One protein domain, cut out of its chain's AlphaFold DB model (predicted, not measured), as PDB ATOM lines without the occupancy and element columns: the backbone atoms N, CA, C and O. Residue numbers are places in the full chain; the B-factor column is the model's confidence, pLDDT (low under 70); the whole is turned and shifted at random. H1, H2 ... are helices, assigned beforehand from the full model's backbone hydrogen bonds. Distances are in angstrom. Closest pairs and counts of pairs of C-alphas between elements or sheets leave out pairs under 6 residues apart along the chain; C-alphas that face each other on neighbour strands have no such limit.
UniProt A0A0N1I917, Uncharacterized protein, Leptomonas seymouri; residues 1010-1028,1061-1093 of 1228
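Overview. This is residues 1010 to 1028 and 1061 to 1093 of the 1228 residues of an uncharacterized protein of Leptomonas seymouri (UniProt A0A0N1I917). Three short helices make a small cluster in which H2, the longest by residues, crosses H1 at about a right angle, their lines about perpendicular at 76 degrees, and H3 packs on H1 near its last residue, Ala 1026. The centres of the three helices make a triangle, and residues 1073 to 1080 loop from H2 round to H3. The printed part has 52 residues with three named helices, in the order H1, H2, H3, and no named strand; the class is all helix. It is compact, with a radius of gyration of the C-alphas of 10.3 A, and spans 30 by 22 by 16 A.

Along the chain. H2 is residues 1061 to 1072, 16.2 A from first to last C-alpha, beginning at C-alpha 1061 (12.247, 15.814, 20.901). H1 is residues 1016 to 1026, 15.6 A long, beginning at C-alpha 1016 (10.792, 4.629, 25.960). H3 is residues 1081 to 1088, 10.5 A long, ending at C-alpha 1088 (10.643, 7.131, 8.921).

Arrangement. H2 and H1 touch, and their closest C-alphas, those of Arg 1068 and Val 1019, are 6.1 A apart. Their lines are about perpendicular, at 76 degrees. H1 and H3 touch, with the C-alphas of Ala 1026 and Lys 1085 closest at 5.1 A. They run the same way at a steep tilt of 62 degrees. H2 and H3 are near each other, with closest C-alphas 8.2 A apart. In H1, H2 and H3 every O i to N i+4 pair is within hydrogen-bond range.

Size, cuts and confidence. The two C-alphas farthest apart, those of Ala 1010 and Pro 1028, are 31.3 A apart. Residues 1029 to 1060 are not printed, and C-alphas 1028 and 1061 are 18.3 A apart across the cut. The link from H2 to H3 is short, with 8 residues. The mean pLDDT of the printed part is 72.4, and residues 1010 to 1013, residue 1028 and residues 1072 to 1082 are under 70.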
ATOM      1  N   ALA A1010      -8.461   5.106  22.663       52.31
ATOM      2  CA  ALA A1010      -7.497   5.670  23.594       52.31
ATOM      3  C   ALA A1010      -6.064   5.271  23.204       52.31
ATOM      4  O   ALA A1010      -5.830   4.178  22.683       52.31
ATOM      5  N   ALA A1011      -5.102   6.152  23.475       54.19
ATOM      6  CA  ALA A1011      -3.685   5.855  23.298       54.19
ATOM      7  C   ALA A1011      -3.246   4.693  24.208       54.19
ATOM      8  O   ALA A1011      -3.470   4.733  25.419       54.19
ATOM      9  N   GLN A1012      -2.584   3.686  23.642       62.16
ATOM     10  CA  GLN A1012      -1.918   2.641  24.417       62.16
ATOM     11  C   GLN A1012      -0.620   3.181  25.046       62.16
ATOM     12  O   GLN A1012       0.049   4.025  24.440       62.16
ATOM     13  N   PRO A1013      -0.231   2.712  26.247       61.19
ATOM     14  CA  PRO A1013       1.026   3.107  26.873       61.19
ATOM     15  C   PRO A1013       2.223   2.582  26.066       61.19
ATOM     16  O   PRO A1013       2.364   1.378  25.854       61.19
ATOM     17  N   VAL A1014       3.104   3.488  25.635       70.19
ATOM     18  CA  VAL A1014       4.319   3.170  24.866       70.19
ATOM     19  C   VAL A1014       5.547   3.325  25.755       70.19
ATOM     20  O   VAL A1014       5.723   4.363  26.393       70.19
ATOM     21  N   THR A1015       6.427   2.325  25.764       77.25
ATOM     22  CA  THR A1015       7.696   2.389  26.498       77.25
ATOM     23  C   THR A1015       8.749   3.209  25.742       77.25
ATOM     24  O   THR A1015       8.849   3.150  24.516       77.25
ATOM     25  N   GLU A1016       9.600   3.926  26.483       73.38
ATOM     26  CA  GLU A1016      10.792   4.629  25.960       73.38
ATOM     27  C   GLU A1016      11.662   3.717  25.074       73.38
ATOM     28  O   GLU A1016      12.191   4.128  24.038       73.38
ATOM     29  N   ARG A1017      11.764   2.442  25.472       74.12
ATOM     30  CA  ARG A1017      12.536   1.406  24.786       74.12
ATOM     31  C   ARG A1017      12.003   1.118  23.380       74.12
ATOM     32  O   ARG A1017      12.787   1.143  22.439       74.12
ATOM     33  N   ALA A1018      10.688   0.956  23.215       76.62
ATOM     34  CA  ALA A1018      10.076   0.719  21.904       76.62
ATOM     35  C   ALA A1018      10.236   1.917  20.945       76.62
ATOM     36  O   ALA A1018      10.415   1.733  19.741       76.62
ATOM     37  N   VAL A1019      10.219   3.148  21.476       80.19
ATOM     38  CA  VAL A1019      10.502   4.368  20.696       80.19
ATOM     39  C   VAL A1019      11.960   4.384  20.226       80.19
ATOM     40  O   VAL A1019      12.227   4.639  19.052       80.19
ATOM     41  N   SER A1020      12.895   4.063  21.123       78.19
ATOM     42  CA  SER A1020      14.334   4.043  20.832       78.19
ATOM     43  C   SER A1020      14.704   2.950  19.824       78.19
ATOM     44  O   SER A1020      15.417   3.220  18.862       78.19
ATOM     45  N   GLU A1021      14.170   1.738  19.992       79.69
ATOM     46  CA  GLU A1021      14.404   0.603  19.089       79.69
ATOM     47  C   GLU A1021      13.910   0.897  17.660       79.69
ATOM     48  O   GLU A1021      14.616   0.597  16.696       79.69
ATOM     49  N   LEU A1022      12.752   1.554  17.494       81.06
ATOM     50  CA  LEU A1022      12.248   1.936  16.168       81.06
ATOM     51  C   LEU A1022      13.077   3.058  15.515       81.06
ATOM     52  O   LEU A1022      13.305   3.008  14.307       81.06
ATOM     53  N   LEU A1023      13.546   4.042  16.292       82.31
ATOM     54  CA  LEU A1023      14.394   5.134  15.793       82.31
ATOM     55  C   LEU A1023      15.767   4.628  15.332       82.31
ATOM     56  O   LEU A1023      16.167   4.909  14.204       82.31
ATOM     57  N   ILE A1024      16.436   3.806  16.149       81.06
ATOM     58  CA  ILE A1024      17.705   3.150  15.790       81.06
ATOM     59  C   ILE A1024      17.518   2.287  14.534       81.06
ATOM     60  O   ILE A1024      18.333   2.321  13.615       81.06
ATOM     61  N   ALA A1025      16.408   1.547  14.445       78.56
ATOM     62  CA  ALA A1025      16.130   0.707  13.289       78.56
ATOM     63  C   ALA A1025      15.813   1.501  12.006       78.56
ATOM     64  O   ALA A1025      16.021   0.954  10.920       78.56
ATOM     65  N   ALA A1026      15.292   2.729  12.104       79.94
ATOM     66  CA  ALA A1026      14.980   3.596  10.963       79.94
ATOM     67  C   ALA A1026      16.177   4.442  10.494       79.94
ATOM     68  O   ALA A1026      16.288   4.705   9.298       79.94
ATOM     69  N   PHE A1027      17.085   4.814  11.402       82.88
ATOM     70  CA  PHE A1027      18.242   5.674  11.122       82.88
ATOM     71  C   PHE A1027      19.577   4.993  11.491       82.88
ATOM     72  O   PHE A1027      20.278   5.459  12.389       82.88
ATOM     73  N   PRO A1028      19.967   3.903  10.799       65.25
ATOM     74  CA  PRO A1028      21.135   3.091  11.159       65.25
ATOM     75  C   PRO A1028      22.492   3.787  10.947       65.25
ATOM     76  O   PRO A1028      23.516   3.245  11.342       65.25
ATOM     77  N   PRO A1061      13.409  16.033  20.034       72.56
ATOM     78  CA  PRO A1061      12.247  15.814  20.901       72.56
ATOM     79  C   PRO A1061      10.923  15.748  20.125       72.56
ATOM     80  O   PRO A1061      10.038  14.968  20.476       72.56
ATOM     81  N   GLY A1062      10.808  16.497  19.023       71.88
ATOM     82  CA  GLY A1062       9.661  16.420  18.117       71.88
ATOM     83  C   GLY A1062       9.531  15.066  17.405       71.88
ATOM     84  O   GLY A1062       8.428  14.535  17.298       71.88
ATOM     85  N   LEU A1063      10.648  14.472  16.975       78.38
ATOM     86  CA  LEU A1063      10.671  13.158  16.325       78.38
ATOM     87  C   LEU A1063      10.343  12.039  17.328       78.38
ATOM     88  O   LEU A1063       9.542  11.154  17.028       78.38
ATOM     89  N   VAL A1064      10.875  12.127  18.552       78.25
ATOM     90  CA  VAL A1064      10.529  11.224  19.665       78.25
ATOM     91  C   VAL A1064       9.035  11.317  20.001       78.25
ATOM     92  O   VAL A1064       8.376  10.292  20.182       78.25
ATOM     93  N   ALA A1065       8.468  12.529  20.044       75.44
ATOM     94  CA  ALA A1065       7.036  12.731  20.254       75.44
ATOM     95  C   ALA A1065       6.191  12.134  19.114       75.44
ATOM     96  O   ALA A1065       5.227  11.423  19.398       75.44
ATOM     97  N   LEU A1066       6.585  12.343  17.851       77.19
ATOM     98  CA  LEU A1066       5.934  11.752  16.677       77.19
ATOM     99  C   LEU A1066       5.917  10.224  16.750       77.19
ATOM    100  O   LEU A1066       4.847   9.624  16.657       77.19
ATOM    101  N   VAL A1067       7.066   9.588  16.987       77.94
ATOM    102  CA  VAL A1067       7.153   8.125  17.091       77.94
ATOM    103  C   VAL A1067       6.342   7.593  18.275       77.94
ATOM    104  O   VAL A1067       5.601   6.624  18.112       77.94
ATOM    105  N   ARG A1068       6.386   8.256  19.438       78.75
ATOM    106  CA  ARG A1068       5.569   7.882  20.606       78.75
ATOM    107  C   ARG A1068       4.063   7.985  20.308       78.75
ATOM    108  O   ARG A1068       3.306   7.115  20.729       78.75
ATOM    109  N   THR A1069       3.618   8.994  19.553       73.69
ATOM    110  CA  THR A1069       2.212   9.131  19.122       73.69
ATOM    111  C   THR A1069       1.808   8.085  18.078       73.69
ATOM    112  O   THR A1069       0.711   7.538  18.171       73.69
ATOM    113  N   LEU A1070       2.680   7.758  17.118       74.44
ATOM    114  CA  LEU A1070       2.425   6.720  16.110       74.44
ATOM    115  C   LEU A1070       2.326   5.320  16.740       74.44
ATOM    116  O   LEU A1070       1.407   4.569  16.424       74.44
ATOM    117  N   LEU A1071       3.229   4.990  17.671       73.44
ATOM    118  CA  LEU A1071       3.212   3.719  18.405       73.44
ATOM    119  C   LEU A1071       2.027   3.609  19.378       73.44
ATOM    120  O   LEU A1071       1.489   2.521  19.553       73.44
ATOM    121  N   GLY A1072       1.593   4.721  19.981       69.94
ATOM    122  CA  GLY A1072       0.467   4.741  20.924       69.94
ATOM    123  C   GLY A1072      -0.897   4.526  20.268       69.94
ATOM    124  O   GLY A1072      -1.873   4.243  20.957       69.94
ATOM    125  N   HIS A1073      -0.978   4.626  18.940       66.56
ATOM    126  CA  HIS A1073      -2.209   4.434  18.182       66.56
ATOM    127  C   HIS A1073      -1.999   3.442  17.021       66.56
ATOM    128  O   HIS A1073      -2.061   3.837  15.855       66.56
ATOM    129  N   PRO A1074      -1.806   2.135  17.297       58.81
ATOM    130  CA  PRO A1074      -1.544   1.128  16.257       58.81
ATOM    131  C   PRO A1074      -2.670   1.044  15.208       58.81
ATOM    132  O   PRO A1074      -2.440   0.836  14.014       58.81
ATOM    133  N   SER A1075      -3.908   1.293  15.629       54.56
ATOM    134  CA  SER A1075      -5.092   1.358  14.775       54.56
ATOM    135  C   SER A1075      -5.246   2.671  13.997       54.56
ATOM    136  O   SER A1075      -6.046   2.729  13.056       54.56
ATOM    137  N   ALA A1076      -4.480   3.725  14.315       50.78
ATOM    138  CA  ALA A1076      -4.466   4.945  13.506       50.78
ATOM    139  C   ALA A1076      -3.919   4.703  12.091       50.78
ATOM    140  O   ALA A1076      -4.217   5.474  11.181       50.78
ATOM    141  N   LEU A1077      -3.149   3.625  11.927       50.28
ATOM    142  CA  LEU A1077      -2.229   3.448  10.817       50.28
ATOM    143  C   LEU A1077      -2.590   2.302   9.870       50.28
ATOM    144  O   LEU A1077      -2.341   2.413   8.675       50.28
ATOM    145  N   ARG A1078      -3.148   1.188  10.375       52.69
ATOM    146  CA  ARG A1078      -3.226  -0.103   9.646       52.69
ATOM    147  C   ARG A1078      -1.865  -0.615   9.126       52.69
ATOM    148  O   ARG A1078      -1.836  -1.536   8.315       52.69
ATOM    149  N   THR A1079      -0.746  -0.045   9.575       56.91
ATOM    150  CA  THR A1079       0.605  -0.405   9.136       56.91
ATOM    151  C   THR A1079       1.381  -1.070  10.267       56.91
ATOM    152  O   THR A1079       1.237  -0.729  11.439       56.91
ATOM    153  N   SER A1080       2.196  -2.065   9.917       65.75
ATOM    154  CA  SER A1080       3.065  -2.758  10.868       65.75
ATOM    155  C   SER A1080       4.237  -1.864  11.315       65.75
ATOM    156  O   SER A1080       4.590  -0.915  10.608       65.75
ATOM    157  N   PRO A1081       4.931  -2.195  12.423       66.56
ATOM    158  CA  PRO A1081       6.163  -1.504  12.818       66.56
ATOM    159  C   PRO A1081       7.231  -1.461  11.710       66.56
ATOM    160  O   PRO A1081       7.977  -0.490  11.606       66.56
ATOM    161  N   ALA A1082       7.265  -2.466  10.827       68.50
ATOM    162  CA  ALA A1082       8.143  -2.482   9.654       68.50
ATOM    163  C   ALA A1082       7.783  -1.394   8.624       68.50
ATOM    164  O   ALA A1082       8.675  -0.762   8.063       68.50
ATOM    165  N   ALA A1083       6.492  -1.130   8.412       71.75
ATOM    166  CA  ALA A1083       6.026  -0.074   7.518       71.75
ATOM    167  C   ALA A1083       6.198   1.336   8.126       71.75
ATOM    168  O   ALA A1083       6.491   2.291   7.404       71.75
ATOM    169  N   LEU A1084       6.110   1.469   9.458       74.69
ATOM    170  CA  LEU A1084       6.541   2.683  10.164       74.69
ATOM    171  C   LEU A1084       8.045   2.933   9.999       74.69
ATOM    172  O   LEU A1084       8.440   4.054   9.687       74.69
ATOM    173  N   LYS A1085       8.879   1.892  10.130       78.69
ATOM    174  CA  LYS A1085      10.321   1.977   9.859       78.69
ATOM    175  C   LYS A1085      10.602   2.469   8.434       78.69
ATOM    176  O   LYS A1085      11.408   3.379   8.276       78.69
ATOM    177  N   THR A1086       9.936   1.926   7.409       78.56
ATOM    178  CA  THR A1086      10.133   2.389   6.020       78.56
ATOM    179  C   THR A1086       9.649   3.820   5.785       78.56
ATOM    180  O   THR A1086      10.252   4.530   4.987       78.56
ATOM    181  N   LEU A1087       8.597   4.268   6.483       80.62
ATOM    182  CA  LEU A1087       8.128   5.654   6.402       80.62
ATOM    183  C   LEU A1087       9.128   6.617   7.052       80.62
ATOM    184  O   LEU A1087       9.472   7.628   6.447       80.62
ATOM    185  N   LEU A1088       9.637   6.304   8.245       82.25
ATOM    186  CA  LEU A1088      10.643   7.131   8.921       82.25
ATOM    187  C   LEU A1088      11.949   7.201   8.112       82.25
ATOM    188  O   LEU A1088      12.476   8.290   7.912       82.25
ATOM    189  N   ALA A1089      12.400   6.069   7.563       81.94
ATOM    190  CA  ALA A1089      13.598   5.975   6.727       81.94
ATOM    191  C   ALA A1089      13.463   6.621   5.327       81.94
ATOM    192  O   ALA A1089      14.445   6.680   4.593       81.94
ATOM    193  N   SER A1090      12.275   7.104   4.934       83.62
ATOM    194  CA  SER A1090      12.071   7.768   3.632       83.62
ATOM    195  C   SER A1090      12.669   9.179   3.545       83.62
ATOM    196  O   SER A1090      12.794   9.724   2.448       83.62
ATOM    197  N   ARG A1091      13.015   9.779   4.693       84.19
ATOM    198  CA  ARG A1091      13.509  11.156   4.834       84.19
ATOM    199  C   ARG A1091      14.615  11.233   5.877       84.19
ATOM    200  O   ARG A1091      14.698  10.393   6.769       84.19
ATOM    201  N   THR A1092      15.462  12.248   5.779       84.81
ATOM    202  CA  THR A1092      16.563  12.479   6.724       84.81
ATOM    203  C   THR A1092      16.066  12.988   8.081       84.81
ATOM    204  O   THR A1092      14.996  13.589   8.189       84.81
ATOM    205  N   ILE A1093      16.869  12.800   9.137       82.31
ATOM    206  CA  ILE A1093      16.574  13.336  10.482       82.31
ATOM    207  C   ILE A1093      16.401  14.865  10.441       82.31
ATOM    208  O   ILE A1093      15.536  15.401  11.133       82.31
TER     209      ILE A1093